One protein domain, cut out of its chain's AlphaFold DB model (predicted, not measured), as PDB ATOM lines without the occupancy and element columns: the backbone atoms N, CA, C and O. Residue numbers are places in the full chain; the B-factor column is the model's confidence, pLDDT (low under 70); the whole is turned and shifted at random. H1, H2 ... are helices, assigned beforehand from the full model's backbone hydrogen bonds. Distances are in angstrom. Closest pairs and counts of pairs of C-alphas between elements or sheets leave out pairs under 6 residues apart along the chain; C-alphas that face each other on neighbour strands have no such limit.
ATOM      1  N   ASP A  52      -6.082  34.698  49.960       67.81
ATOM      2  CA  ASP A  52      -7.553  34.580  49.947       67.81
ATOM      3  C   ASP A  52      -8.155  34.482  48.533       67.81
ATOM      4  O   ASP A  52      -9.323  34.134  48.360       67.81
ATOM      5  N   GLY A  53      -7.368  34.808  47.504       72.69
ATOM      6  CA  GLY A  53      -7.785  34.763  46.102       72.69
ATOM      7  C   GLY A  53      -7.397  33.472  45.385       72.69
ATOM      8  O   GLY A  53      -7.778  33.284  44.228       72.69
ATOM      9  N   ILE A  54      -6.623  32.589  46.025       80.19
ATOM     10  CA  ILE A  54      -6.202  31.331  45.411       80.19
ATOM     11  C   ILE A  54      -7.353  30.326  45.544       80.19
ATOM     12  O   ILE A  54      -7.755  29.992  46.655       80.19
ATOM     13  N   PRO A  55      -7.874  29.767  44.436       84.62
ATOM     14  CA  PRO A  55      -9.063  28.914  44.480       84.62
ATOM     15  C   PRO A  55      -8.785  27.499  45.028       84.62
ATOM     16  O   PRO A  55      -9.637  26.621  44.932       84.62
ATOM     17  N   VAL A  56      -7.573  27.247  45.533       88.75
ATOM     18  CA  VAL A  56      -7.070  25.941  45.972       88.75
ATOM     19  C   VAL A  56      -6.169  26.152  47.189       88.75
ATOM     20  O   VAL A  56      -5.350  27.070  47.191       88.75
ATOM     21  N   SER A  57      -6.279  25.295  48.209       92.25
ATOM     22  CA  SER A  57      -5.478  25.442  49.428       92.25
ATOM     23  C   SER A  57      -3.984  25.197  49.181       92.25
ATOM     24  O   SER A  57      -3.580  24.454  48.277       92.25
ATOM     25  N   LYS A  58      -3.140  25.772  50.041       92.31
ATOM     26  CA  LYS A  58      -1.686  25.559  50.029       92.31
ATOM     27  C   LYS A  58      -1.319  24.076  50.116       92.31
ATOM     28  O   LYS A  58      -0.429  23.607  49.404       92.31
ATOM     29  N   GLU A  59      -2.011  23.321  50.961       94.06
ATOM     30  CA  GLU A  59      -1.783  21.889  51.172       94.06
ATOM     31  C   GLU A  59      -2.080  21.092  49.900       94.06
ATOM     32  O   GLU A  59      -1.361  20.144  49.578       94.06
ATOM     33  N   GLU A  60      -3.117  21.481  49.158       95.12
ATOM     34  CA  GLU A  60      -3.470  20.847  47.892       95.12
ATOM     35  C   GLU A  60      -2.455  21.174  46.789       95.12
ATOM     36  O   GLU A  60      -2.014  20.262  46.089       95.12
ATOM     37  N   ILE A  61      -1.975  22.420  46.707       95.56
ATOM     38  CA  ILE A  61      -0.887  22.803  45.791       95.56
ATOM     39  C   ILE A  61       0.375  21.972  46.065       95.56
ATOM     40  O   ILE A  61       0.974  21.423  45.138       95.56
ATOM     41  N   ILE A  62       0.770  21.833  47.336       95.88
ATOM     42  CA  ILE A  62       1.935  21.024  47.729       95.88
ATOM     43  C   ILE A  62       1.708  19.543  47.391       95.88
ATOM     44  O   ILE A  62       2.622  18.871  46.905       95.88
ATOM     45  N   ARG A  63       0.499  19.015  47.619       96.38
ATOM     46  CA  ARG A  63       0.139  17.626  47.287       96.38
ATOM     47  C   ARG A  63       0.257  17.353  45.789       96.38
ATOM     48  O   ARG A  63       0.808  16.320  45.397       96.38
ATOM     49  N   ASP A  64      -0.229  18.264  44.954       97.38
ATOM     50  CA  ASP A  64      -0.174  18.117  43.501       97.38
ATOM     51  C   ASP A  64       1.250  18.299  42.965       97.38
ATOM     52  O   ASP A  64       1.673  17.532  42.097       97.38
ATOM     53  N   ALA A  65       2.028  19.220  43.549       97.25
ATOM     54  CA  ALA A  65       3.455  19.366  43.265       97.25
ATOM     55  C   ALA A  65       4.218  18.062  43.530       97.25
ATOM     56  O   ALA A  65       4.901  17.546  42.641       97.25
ATOM     57  N   LYS A  66       4.032  17.476  44.723       96.25
ATOM     58  CA  LYS A  66       4.607  16.172  45.082       96.25
ATOM     59  C   LYS A  66       4.180  15.094  44.093       96.25
ATOM     60  O   LYS A  66       5.024  14.360  43.592       96.25
ATOM     61  N   THR A  67       2.890  15.022  43.769       94.50
ATOM     62  CA  THR A  67       2.355  14.012  42.843       94.50
ATOM     63  C   THR A  67       2.993  14.118  41.453       94.50
ATOM     64  O   THR A  67       3.420  13.102  40.904       94.50
ATOM     65  N   GLY A  68       3.132  15.329  40.903       94.94
ATOM     66  CA  GLY A  68       3.801  15.559  39.619       94.94
ATOM     67  C   GLY A  68       5.287  15.192  39.642       94.94
ATOM     68  O   GLY A  68       5.758  14.485  38.749       94.94
ATOM     69  N   VAL A  69       6.011  15.601  40.691       94.38
ATOM     70  CA  VAL A  69       7.440  15.290  40.877       94.38
ATOM     71  C   VAL A  69       7.670  13.786  41.009       94.38
ATOM     72  O   VAL A  69       8.491  13.225  40.286       94.38
ATOM     73  N   PHE A  70       6.929  13.099  41.880       91.12
ATOM     74  CA  PHE A  70       7.069  11.651  42.045       91.12
ATOM     75  C   PHE A  70       6.646  10.890  40.790       91.12
ATOM     76  O   PHE A  70       7.304   9.915  40.429       91.12
ATOM     77  N   GLY A  71       5.606  11.348  40.086       90.38
ATOM     78  CA  GLY A  71       5.217  10.794  38.790       90.38
ATOM     79  C   GLY A  71       6.330  10.922  37.746       90.38
ATOM     80  O   GLY A  71       6.609   9.967  37.019       90.38
ATOM     81  N   PHE A  72       7.016  12.069  37.707       89.69
ATOM     82  CA  PHE A  72       8.192  12.279  36.865       89.69
ATOM     83  C   PHE A  72       9.340  11.342  37.251       89.69
ATOM     84  O   PHE A  72       9.801  10.570  36.411       89.69
ATOM     85  N   LEU A  73       9.759  11.353  38.519       86.06
ATOM     86  CA  LEU A  73      10.879  10.546  39.011       86.06
ATOM     87  C   LEU A  73      10.636   9.053  38.788       86.06
ATOM     88  O   LEU A  73      11.501   8.365  38.252       86.06
ATOM     89  N   LYS A  74       9.438   8.561  39.123       83.25
ATOM     90  CA  LYS A  74       9.065   7.156  38.929       83.25
ATOM     91  C   LYS A  74       9.128   6.744  37.464       83.25
ATOM     92  O   LYS A  74       9.458   5.601  37.193       83.25
ATOM     93  N   ARG A  75       8.796   7.639  36.527       81.56
ATOM     94  CA  ARG A  75       8.760   7.319  35.093       81.56
ATOM     95  C   ARG A  75      10.120   7.465  34.418       81.56
ATOM     96  O   ARG A  75      10.446   6.674  33.544       81.56
ATOM     97  N   VAL A  76      10.897   8.469  34.812       76.12
ATOM     98  CA  VAL A  76      12.160   8.834  34.151       76.12
ATOM     99  C   VAL A  76      13.369   8.158  34.788       76.12
ATOM    100  O   VAL A  76      14.332   7.834  34.097       76.12
ATOM    101  N   LEU A  77      13.322   7.921  36.095       71.56
ATOM    102  CA  LEU A  77      14.407   7.307  36.858       71.56
ATOM    103  C   LEU A  77      14.044   5.896  37.340       71.56
ATOM    104  O   LEU A  77      14.697   5.376  38.243       71.56
ATOM    105  N   ALA A  78      13.022   5.265  36.743       67.25
ATOM    106  CA  ALA A  78      12.674   3.870  37.007       67.25
ATOM    107  C   ALA A  78      13.919   2.979  36.867       67.25
ATOM    108  O   ALA A  78      14.564   2.976  35.820       67.25
ATOM    109  N   GLY A  79      14.270   2.245  37.924       64.50
ATOM    110  CA  GLY A  79      15.433   1.350  37.931       64.50
ATOM    111  C   GLY A  79      16.789   2.029  38.163       64.50
ATOM    112  O   GLY A  79      17.800   1.335  38.213       64.50
ATOM    113  N   LYS A  80      16.841   3.356  38.347       67.94
ATOM    114  CA  LYS A  80      18.067   4.085  38.717       67.94
ATOM    115  C   LYS A  80      18.038   4.478  40.194       67.94
ATOM    116  O   LYS A  80      16.978   4.721  40.770       67.94
ATOM    117  N   ASN A  81      19.215   4.588  40.815       69.88
ATOM    118  CA  ASN A  81      19.324   5.142  42.162       69.88
ATOM    119  C   ASN A  81      18.984   6.640  42.118       69.88
ATOM    120  O   ASN A  81      19.825   7.470  41.769       69.88
ATOM    121  N   PHE A  82      17.732   6.974  42.446       68.19
ATOM    122  CA  PHE A  82      17.196   8.329  42.300       68.19
ATOM    123  C   PHE A  82      18.053   9.377  43.012       68.19
ATOM    124  O   PHE A  82      18.279  10.440  42.448       68.19
ATOM    125  N   LYS A  83      18.580   9.060  44.207       66.19
ATOM    126  CA  LYS A  83      19.403   9.985  45.000       66.19
ATOM    127  C   LYS A  83      20.686  10.364  44.274       66.19
ATOM    128  O   LYS A  83      21.098  11.512  44.334       66.19
ATOM    129  N   GLN A  84      21.300   9.410  43.579       68.25
ATOM    130  CA  GLN A  84      22.503   9.669  42.789       68.25
ATOM    131  C   GLN A  84      22.173  10.426  41.501       68.25
ATOM    132  O   GLN A  84      22.917  11.317  41.113       68.25
ATOM    133  N   ALA A  85      21.042  10.111  40.866       67.31
ATOM    134  CA  ALA A  85      20.649  10.709  39.593       67.31
ATOM    135  C   ALA A  85      20.259  12.194  39.688       67.31
ATOM    136  O   ALA A  85      20.272  12.880  38.671       67.31
ATOM    137  N   ILE A  86      19.877  12.680  40.872       73.75
ATOM    138  CA  ILE A  86      19.496  14.087  41.080       73.75
ATOM    139  C   ILE A  86      20.489  14.858  41.954       73.75
ATOM    140  O   ILE A  86      20.304  16.055  42.157       73.75
ATOM    141  N   ALA A  87      21.550  14.203  42.441       71.38
ATOM    142  CA  ALA A  87      22.603  14.856  43.206       71.38
ATOM    143  C   ALA A  87      23.213  16.031  42.407       71.38
ATOM    144  O   ALA A  87      23.314  15.948  41.181       71.38
ATOM    145  N   PRO A  88      23.625  17.126  43.070       74.69
ATOM    146  CA  PRO A  88      23.623  17.356  44.522       74.69
ATOM    147  C   PRO A  88      22.255  17.760  45.103       74.69
ATOM    148  O   PRO A  88      22.163  18.037  46.295       74.69
ATOM    149  N   PHE A  89      21.208  17.819  44.283       82.94
ATOM    150  CA  PHE A  89      19.879  18.236  44.712       82.94
ATOM    151  C   PHE A  89      19.116  17.099  45.391       82.94
ATOM    152  O   PHE A  89      19.463  15.917  45.307       82.94
ATOM    153  N   SER A  90      18.042  17.476  46.067       85.81
ATOM    154  CA  SER A  90      17.100  16.588  46.725       85.81
ATOM    155  C   SER A  90      15.754  16.574  46.004       85.81
ATOM    156  O   SER A  90      15.415  17.454  45.209       85.81
ATOM    157  N   THR A  91      14.933  15.574  46.321       88.44
ATOM    158  CA  THR A  91      13.534  15.548  45.881       88.44
ATOM    159  C   THR A  91      12.772  16.784  46.368       88.44
ATOM    160  O   THR A  91      11.898  17.278  45.658       88.44
ATOM    161  N   ASP A  92      13.115  17.309  47.547       90.75
ATOM    162  CA  ASP A  92      12.457  18.484  48.115       90.75
ATOM    163  C   ASP A  92      12.761  19.754  47.316       90.75
ATOM    164  O   ASP A  92      11.873  20.590  47.170       90.75
ATOM    165  N   ASP A  93      13.948  19.874  46.715       90.69
ATOM    166  CA  ASP A  93      14.276  20.996  45.821       90.69
ATOM    167  C   ASP A  93      13.388  20.981  44.568       90.69
ATOM    168  O   ASP A  93      12.861  22.011  44.142       90.69
ATOM    169  N   MET A  94      13.144  19.790  44.012       92.44
ATOM    170  CA  MET A  94      12.235  19.624  42.875       92.44
ATOM    171  C   MET A  94      10.788  19.951  43.252       92.44
ATOM    172  O   MET A  94      10.072  20.577  42.467       92.44
ATOM    173  N   VAL A  95      10.347  19.533  44.445       95.06
ATOM    174  CA  VAL A  95       9.013  19.865  44.962       95.06
ATOM    175  C   VAL A  95       8.883  21.367  45.173       95.06
ATOM    176  O   VAL A  95       7.878  21.929  44.750       95.06
ATOM    177  N   GLN A  96       9.888  22.031  45.746       93.44
ATOM    178  CA  GLN A  96       9.890  23.483  45.925       93.44
ATOM    179  C   GLN A  96       9.788  24.223  44.587       93.44
ATOM    180  O   GLN A  96       8.950  25.119  44.459       93.44
ATOM    181  N   GLU A  97      10.554  23.821  43.567       94.12
ATOM    182  CA  GLU A  97      10.475  24.456  42.245       94.12
ATOM    183  C   GLU A  97       9.116  24.197  41.572       94.12
ATOM    184  O   GLU A  97       8.521  25.110  40.997       94.12
ATOM    185  N   ALA A  98       8.561  22.987  41.701       95.69
ATOM    186  CA  ALA A  98       7.220  22.672  41.208       95.69
ATOM    187  C   ALA A  98       6.124  23.472  41.936       95.69
ATOM    188  O   ALA A  98       5.219  24.006  41.293       95.69
ATOM    189  N   THR A  99       6.211  23.603  43.260       95.75
ATOM    190  CA  THR A  99       5.287  24.403  44.074       95.75
ATOM    191  C   THR A  99       5.361  25.879  43.695       95.75
ATOM    192  O   THR A  99       4.329  26.485  43.412       95.75
ATOM    193  N   LYS A 100       6.567  26.449  43.602       94.12
ATOM    194  CA  LYS A 100       6.784  27.814  43.109       94.12
ATOM    195  C   LYS A 100       6.171  28.002  41.724       94.12
ATOM    196  O   LYS A 100       5.470  28.985  41.493       94.12
ATOM    197  N   ARG A 101       6.367  27.043  40.814       93.38
ATOM    198  CA  ARG A 101       5.794  27.111  39.466       93.38
ATOM    199  C   ARG A 101       4.265  27.122  39.472       93.38
ATOM    200  O   ARG A 101       3.671  27.818  38.652       93.38
ATOM    201  N   LEU A 102       3.632  26.380  40.377       94.19
ATOM    202  CA  LEU A 102       2.181  26.427  40.563       94.19
ATOM    203  C   LEU A 102       1.727  27.788  41.102       94.19
ATOM    204  O   LEU A 102       0.769  28.341  40.569       94.19
ATOM    205  N   TYR A 103       2.441  28.372  42.071       92.38
ATOM    206  CA  TYR A 103       2.147  29.721  42.573       92.38
ATOM    207  C   TYR A 103       2.225  30.800  41.485       92.38
ATOM    208  O   TYR A 103       1.373  31.681  41.419       92.38
ATOM    209  N   GLU A 104       3.193  30.703  40.573       89.88
ATOM    210  CA  GLU A 104       3.308  31.608  39.417       89.88
ATOM    211  C   GLU A 104       2.126  31.527  38.437       89.88
ATOM    212  O   GLU A 104       2.015  32.367  37.538       89.88
ATOM    213  N   LEU A 105       1.286  30.500  38.565       92.19
ATOM    214  CA  LEU A 105       0.189  30.196  37.656       92.19
ATOM    215  C   LEU A 105      -1.174  30.133  38.363       92.19
ATOM    216  O   LEU A 105      -2.127  29.615  37.780       92.19
ATOM    217  N   THR A 106      -1.291  30.664  39.582       91.19
ATOM    218  CA  THR A 106      -2.549  30.682  40.355       91.19
ATOM    219  C   THR A 106      -3.696  31.395  39.633       91.19
ATOM    220  O   THR A 106      -4.849  31.010  39.783       91.19
ATOM    221  N   GLY A 107      -3.391  32.377  38.786       86.06
ATOM    222  CA  GLY A 107      -4.342  33.094  37.931       86.06
ATOM    223  C   GLY A 107      -4.589  32.447  36.563       86.06
ATOM    224  O   GLY A 107      -5.151  33.084  35.669       86.06
ATOM    225  N   HIS A 108      -4.124  31.217  36.334       88.31
ATOM    226  CA  HIS A 108      -4.382  30.498  35.088       88.31
ATOM    227  C   HIS A 108      -5.810  29.920  35.064       88.31
ATOM    228  O   HIS A 108      -6.275  29.360  36.049       88.31
ATOM    229  N   GLU A 109      -6.487  29.962  33.908       88.81
ATOM    230  CA  GLU A 109      -7.896  29.528  33.748       88.81
ATOM    231  C   GLU A 109      -8.148  28.067  34.169       88.81
ATOM    232  O   GLU A 109      -9.241  27.705  34.587       88.81
ATOM    233  N   LYS A 110      -7.113  27.228  34.072       90.06
ATOM    234  CA  LYS A 110      -7.141  25.804  34.443       90.06
ATOM    235  C   LYS A 110      -6.575  25.515  35.829       90.06
ATOM    236  O   LYS A 110      -6.342  24.355  36.144       90.06
ATOM    237  N   PHE A 111      -6.285  26.531  36.640       92.56
ATOM    238  CA  PHE A 111      -5.614  26.308  37.918       92.56
ATOM    239  C   PHE A 111      -6.445  25.441  38.872       92.56
ATOM    240  O   PHE A 111      -5.875  24.678  39.642       92.56
ATOM    241  N   THR A 112      -7.775  25.474  38.779       92.12
ATOM    242  CA  THR A 112      -8.680  24.608  39.553       92.12
ATOM    243  C   THR A 112      -8.663  23.142  39.104       92.12
ATOM    244  O   THR A 112      -9.015  22.267  39.895       92.12
ATOM    245  N   ASP A 113      -8.182  22.834  37.896       93.06
ATOM    246  CA  ASP A 113      -8.031  21.463  37.401       93.06
ATOM    247  C   ASP A 113      -6.773  20.805  37.986       93.06
ATOM    248  O   ASP A 113      -5.628  21.134  37.650       93.06
ATOM    249  N   ARG A 114      -6.998  19.810  38.845       94.50
ATOM    250  CA  ARG A 114      -5.946  19.023  39.488       94.50
ATOM    251  C   ARG A 114      -5.017  18.328  38.493       94.50
ATOM    252  O   ARG A 114      -3.801  18.333  38.691       94.50
ATOM    253  N   SER A 115      -5.555  17.745  37.425       93.25
ATOM    254  CA  SER A 115      -4.750  17.027  36.426       93.25
ATOM    255  C   SER A 115      -3.803  17.984  35.711       93.25
ATOM    256  O   SER A 115      -2.633  17.668  35.479       93.25
ATOM    257  N   TRP A 116      -4.286  19.195  35.425       94.88
ATOM    258  CA  TRP A 116      -3.466  20.260  34.866       94.88
ATOM    259  C   TRP A 116      -2.345  20.685  35.828       94.88
ATOM    260  O   TRP A 116      -1.192  20.762  35.397       94.88
ATOM    261  N   ARG A 117      -2.634  20.877  37.126       96.56
ATOM    262  CA  ARG A 117      -1.611  21.215  38.139       96.56
ATOM    263  C   ARG A 117      -0.538  20.130  38.266       96.56
ATOM    264  O   ARG A 117       0.652  20.442  38.255       96.56
ATOM    265  N   ILE A 118      -0.932  18.858  38.309       95.31
ATOM    266  CA  ILE A 118       0.007  17.723  38.350       95.31
ATOM    267  C   ILE A 118       0.913  17.726  37.113       95.31
ATOM    268  O   ILE A 118       2.125  17.544  37.234       95.31
ATOM    269  N   ASN A 119       0.358  17.977  35.924       93.31
ATOM    270  CA  ASN A 119       1.147  18.051  34.696       93.31
ATOM    271  C   ASN A 119       2.109  19.256  34.689       93.31
ATOM    272  O   ASN A 119       3.248  19.129  34.246       93.31
ATOM    273  N   VAL A 120       1.694  20.414  35.212       93.81
ATOM    274  CA  VAL A 120       2.589  21.570  35.401       93.81
ATOM    275  C   VAL A 120       3.748  21.218  36.331       93.81
ATOM    276  O   VAL A 120       4.898  21.500  35.996       93.81
ATOM    277  N   ALA A 121       3.466  20.564  37.458       95.94
ATOM    278  CA  ALA A 121       4.488  20.111  38.396       95.94
ATOM    279  C   ALA A 121       5.447  19.089  37.766       95.94
ATOM    280  O   ALA A 121       6.656  19.176  37.966       95.94
ATOM    281  N   TRP A 122       4.931  18.166  36.948       94.31
ATOM    282  CA  TRP A 122       5.744  17.221  36.179       94.31
ATOM    283  C   TRP A 122       6.702  17.942  35.220       94.31
ATOM    284  O   TRP A 122       7.890  17.624  35.164       94.31
ATOM    285  N   VAL A 123       6.206  18.942  34.481       91.56
ATOM    286  CA  VAL A 123       7.033  19.729  33.550       91.56
ATOM    287  C   VAL A 123       8.084  20.538  34.308       91.56
ATOM    288  O   VAL A 123       9.233  20.567  33.880       91.56
ATOM    289  N   ALA A 124       7.725  21.132  35.448       93.25
ATOM    290  CA  ALA A 124       8.667  21.853  36.304       93.25
ATOM    291  C   ALA A 124       9.786  20.933  36.821       93.25
ATOM    292  O   ALA A 124      10.959  21.288  36.742       93.25
ATOM    293  N   ALA A 125       9.436  19.725  37.269       92.19
ATOM    294  CA  ALA A 125      10.388  18.706  37.702       92.19
ATOM    295  C   ALA A 125      11.357  18.310  36.579       92.19
ATOM    296  O   ALA A 125      12.569  18.242  36.792       92.19
ATOM    297  N   ARG A 126      10.832  18.091  35.365       89.75
ATOM    298  CA  ARG A 126      11.658  17.834  34.184       89.75
ATOM    299  C   ARG A 126      12.617  18.993  33.950       89.75
ATOM    300  O   ARG A 126      13.820  18.767  33.890       89.75
ATOM    301  N   ASP A 127      12.094  20.208  33.820       87.88
ATOM    302  CA  ASP A 127      12.877  21.392  33.473       87.88
ATOM    303  C   ASP A 127      13.958  21.687  34.532       87.88
ATOM    304  O   ASP A 127      15.071  22.062  34.163       87.88
ATOM    305  N   PHE A 128      13.685  21.420  35.816       89.00
ATOM    306  CA  PHE A 128      14.682  21.459  36.890       89.00
ATOM    307  C   PHE A 128      15.839  20.488  36.631       89.00
ATOM    308  O   PHE A 128      16.998  20.886  36.660       89.00
ATOM    309  N   ILE A 129      15.556  19.224  36.305       83.75
ATOM    310  CA  ILE A 129      16.605  18.242  35.994       83.75
ATOM    311  C   ILE A 129      17.388  18.641  34.735       83.75
ATOM    312  O   ILE A 129      18.621  18.614  34.741       83.75
ATOM    313  N   GLN A 130      16.705  19.080  33.671       80.75
ATOM    314  CA  GLN A 130      17.382  19.513  32.441       80.75
ATOM    315  C   GLN A 130      18.268  20.745  32.672       80.75
ATOM    316  O   GLN A 130      19.351  20.856  32.096       80.75
ATOM    317  N   GLY A 131      17.796  21.685  33.493       76.50
ATOM    318  CA  GLY A 131      18.458  22.956  33.757       76.50
ATOM    319  C   GLY A 131      19.577  22.873  34.793       76.50
ATOM    320  O   GLY A 131      20.604  23.519  34.598       76.50
ATOM    321  N   SER A 132      19.388  22.083  35.848       71.38
ATOM    322  CA  SER A 132      20.247  22.066  37.039       71.38
ATOM    323  C   SER A 132      21.118  20.818  37.142       71.38
ATOM    324  O   SER A 132      22.219  20.898  37.665       71.38
ATOM    325  N   VAL A 133      20.678  19.665  36.635       61.88
ATOM    326  CA  VAL A 133      21.458  18.414  36.730       61.88
ATOM    327  C   VAL A 133      22.223  18.156  35.433       61.88
ATOM    328  O   VAL A 133      23.418  17.862  35.445       61.88
ATOM    329  N   TRP A 134      21.573  18.327  34.280       63.81
ATOM    330  CA  TRP A 134      22.189  17.987  32.991       63.81
ATOM    331  C   TRP A 134      23.137  19.052  32.449       63.81
ATOM    332  O   TRP A 134      24.086  18.704  31.747       63.81
ATOM    333  N   LYS A 135      22.961  20.332  32.808       57.75
ATOM    334  CA  LYS A 135      23.971  21.365  32.507       57.75
ATOM    335  C   LYS A 135      25.316  21.095  33.180       57.75
ATOM    336  O   LYS A 135      26.334  21.544  32.668       57.75
ATOM    337  N   HIS A 136      25.313  20.351  34.284       54.62
ATOM    338  CA  HIS A 136      26.514  19.988  35.029       54.62
ATOM    339  C   HIS A 136      27.072  18.605  34.638       54.62
ATOM    340  O   HIS A 136      28.047  18.161  35.232       54.62
ATOM    341  N   GLY A 137      26.497  17.935  33.626       52.09
ATOM    342  CA  GLY A 137      27.036  16.688  33.064       52.09
ATOM    343  C   GLY A 137      26.833  15.433  33.922       52.09
ATOM    344  O   GLY A 137      27.527  14.447  33.714       52.09
TER     345      GLY A 137
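Overview. This is residues 52 to 137 of the 206 residues of an uncharacterized protein of Candidatus Giovannonibacteria bacterium RIFCSPLOWO2_01_FULL_46_13 (UniProt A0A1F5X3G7). What shape do these atoms make? Three helices, H1, H3 and H4, form a small crossed cluster, their centres in a triangle, with short H2 at one end in the turn from H1 to H3. How large is it, and of what class? The 86 printed residues hold four named helices, H1 to H4 in chain order, and no named strand; the class is all helix. The whole is compact, with a radius of gyration of the C-alphas of 13.1 A, yet elongated, spanning 41 by 22 by 18 A.

Arrangement. What does the first helix meet? H1, residues 58 to 76, touches H3, residues 91 to 103, with residues 61 to 69 alone; the closest C-alphas, of Ala 65 and Ala 98, are 5.4 A apart. They run opposite ways at a steep tilt of 54 degrees. Where does H4 come in? H4, residues 114 to 136, touches H1, the closest C-alphas being those of Gly 68 and Trp 122 at 4.3 A, the same way at a steep tilt of 56 degrees. It touches H3 at Ala 98 and Ala 121, closest C-alphas 4.7 A, opposite ways at a steep tilt of 53 degrees. And the short helix? H2, residues 82 to 86, is close to but not clearly touching H4, the closest C-alphas, of Ile 86 and Val 133, being 6.4 A apart. Are the backbones in order? Every O i to N i+4 pair is within hydrogen-bond range in H1, H2 and H3, and 16 of 19 in H4.

Along the chain. Where do the helices begin and end? H1 begins at C-alpha 58 (-1.686, 25.559, 50.029), and H4 ends at C-alpha 136 (26.514, 19.988, 35.029). How long are they? H1 is 26.9 A, H2 6.3 A, H3 18.5 A and H4 32.8 A.

Size, cuts and confidence. Is anything cut or long? The printed part has no cut, and its links are tight from H1 to H2 and H2 to H3, and short from H3 to H4. Where is confidence low? The pLDDT is under 70 at residue 52, residues 78 to 85 and residues 133 to 137.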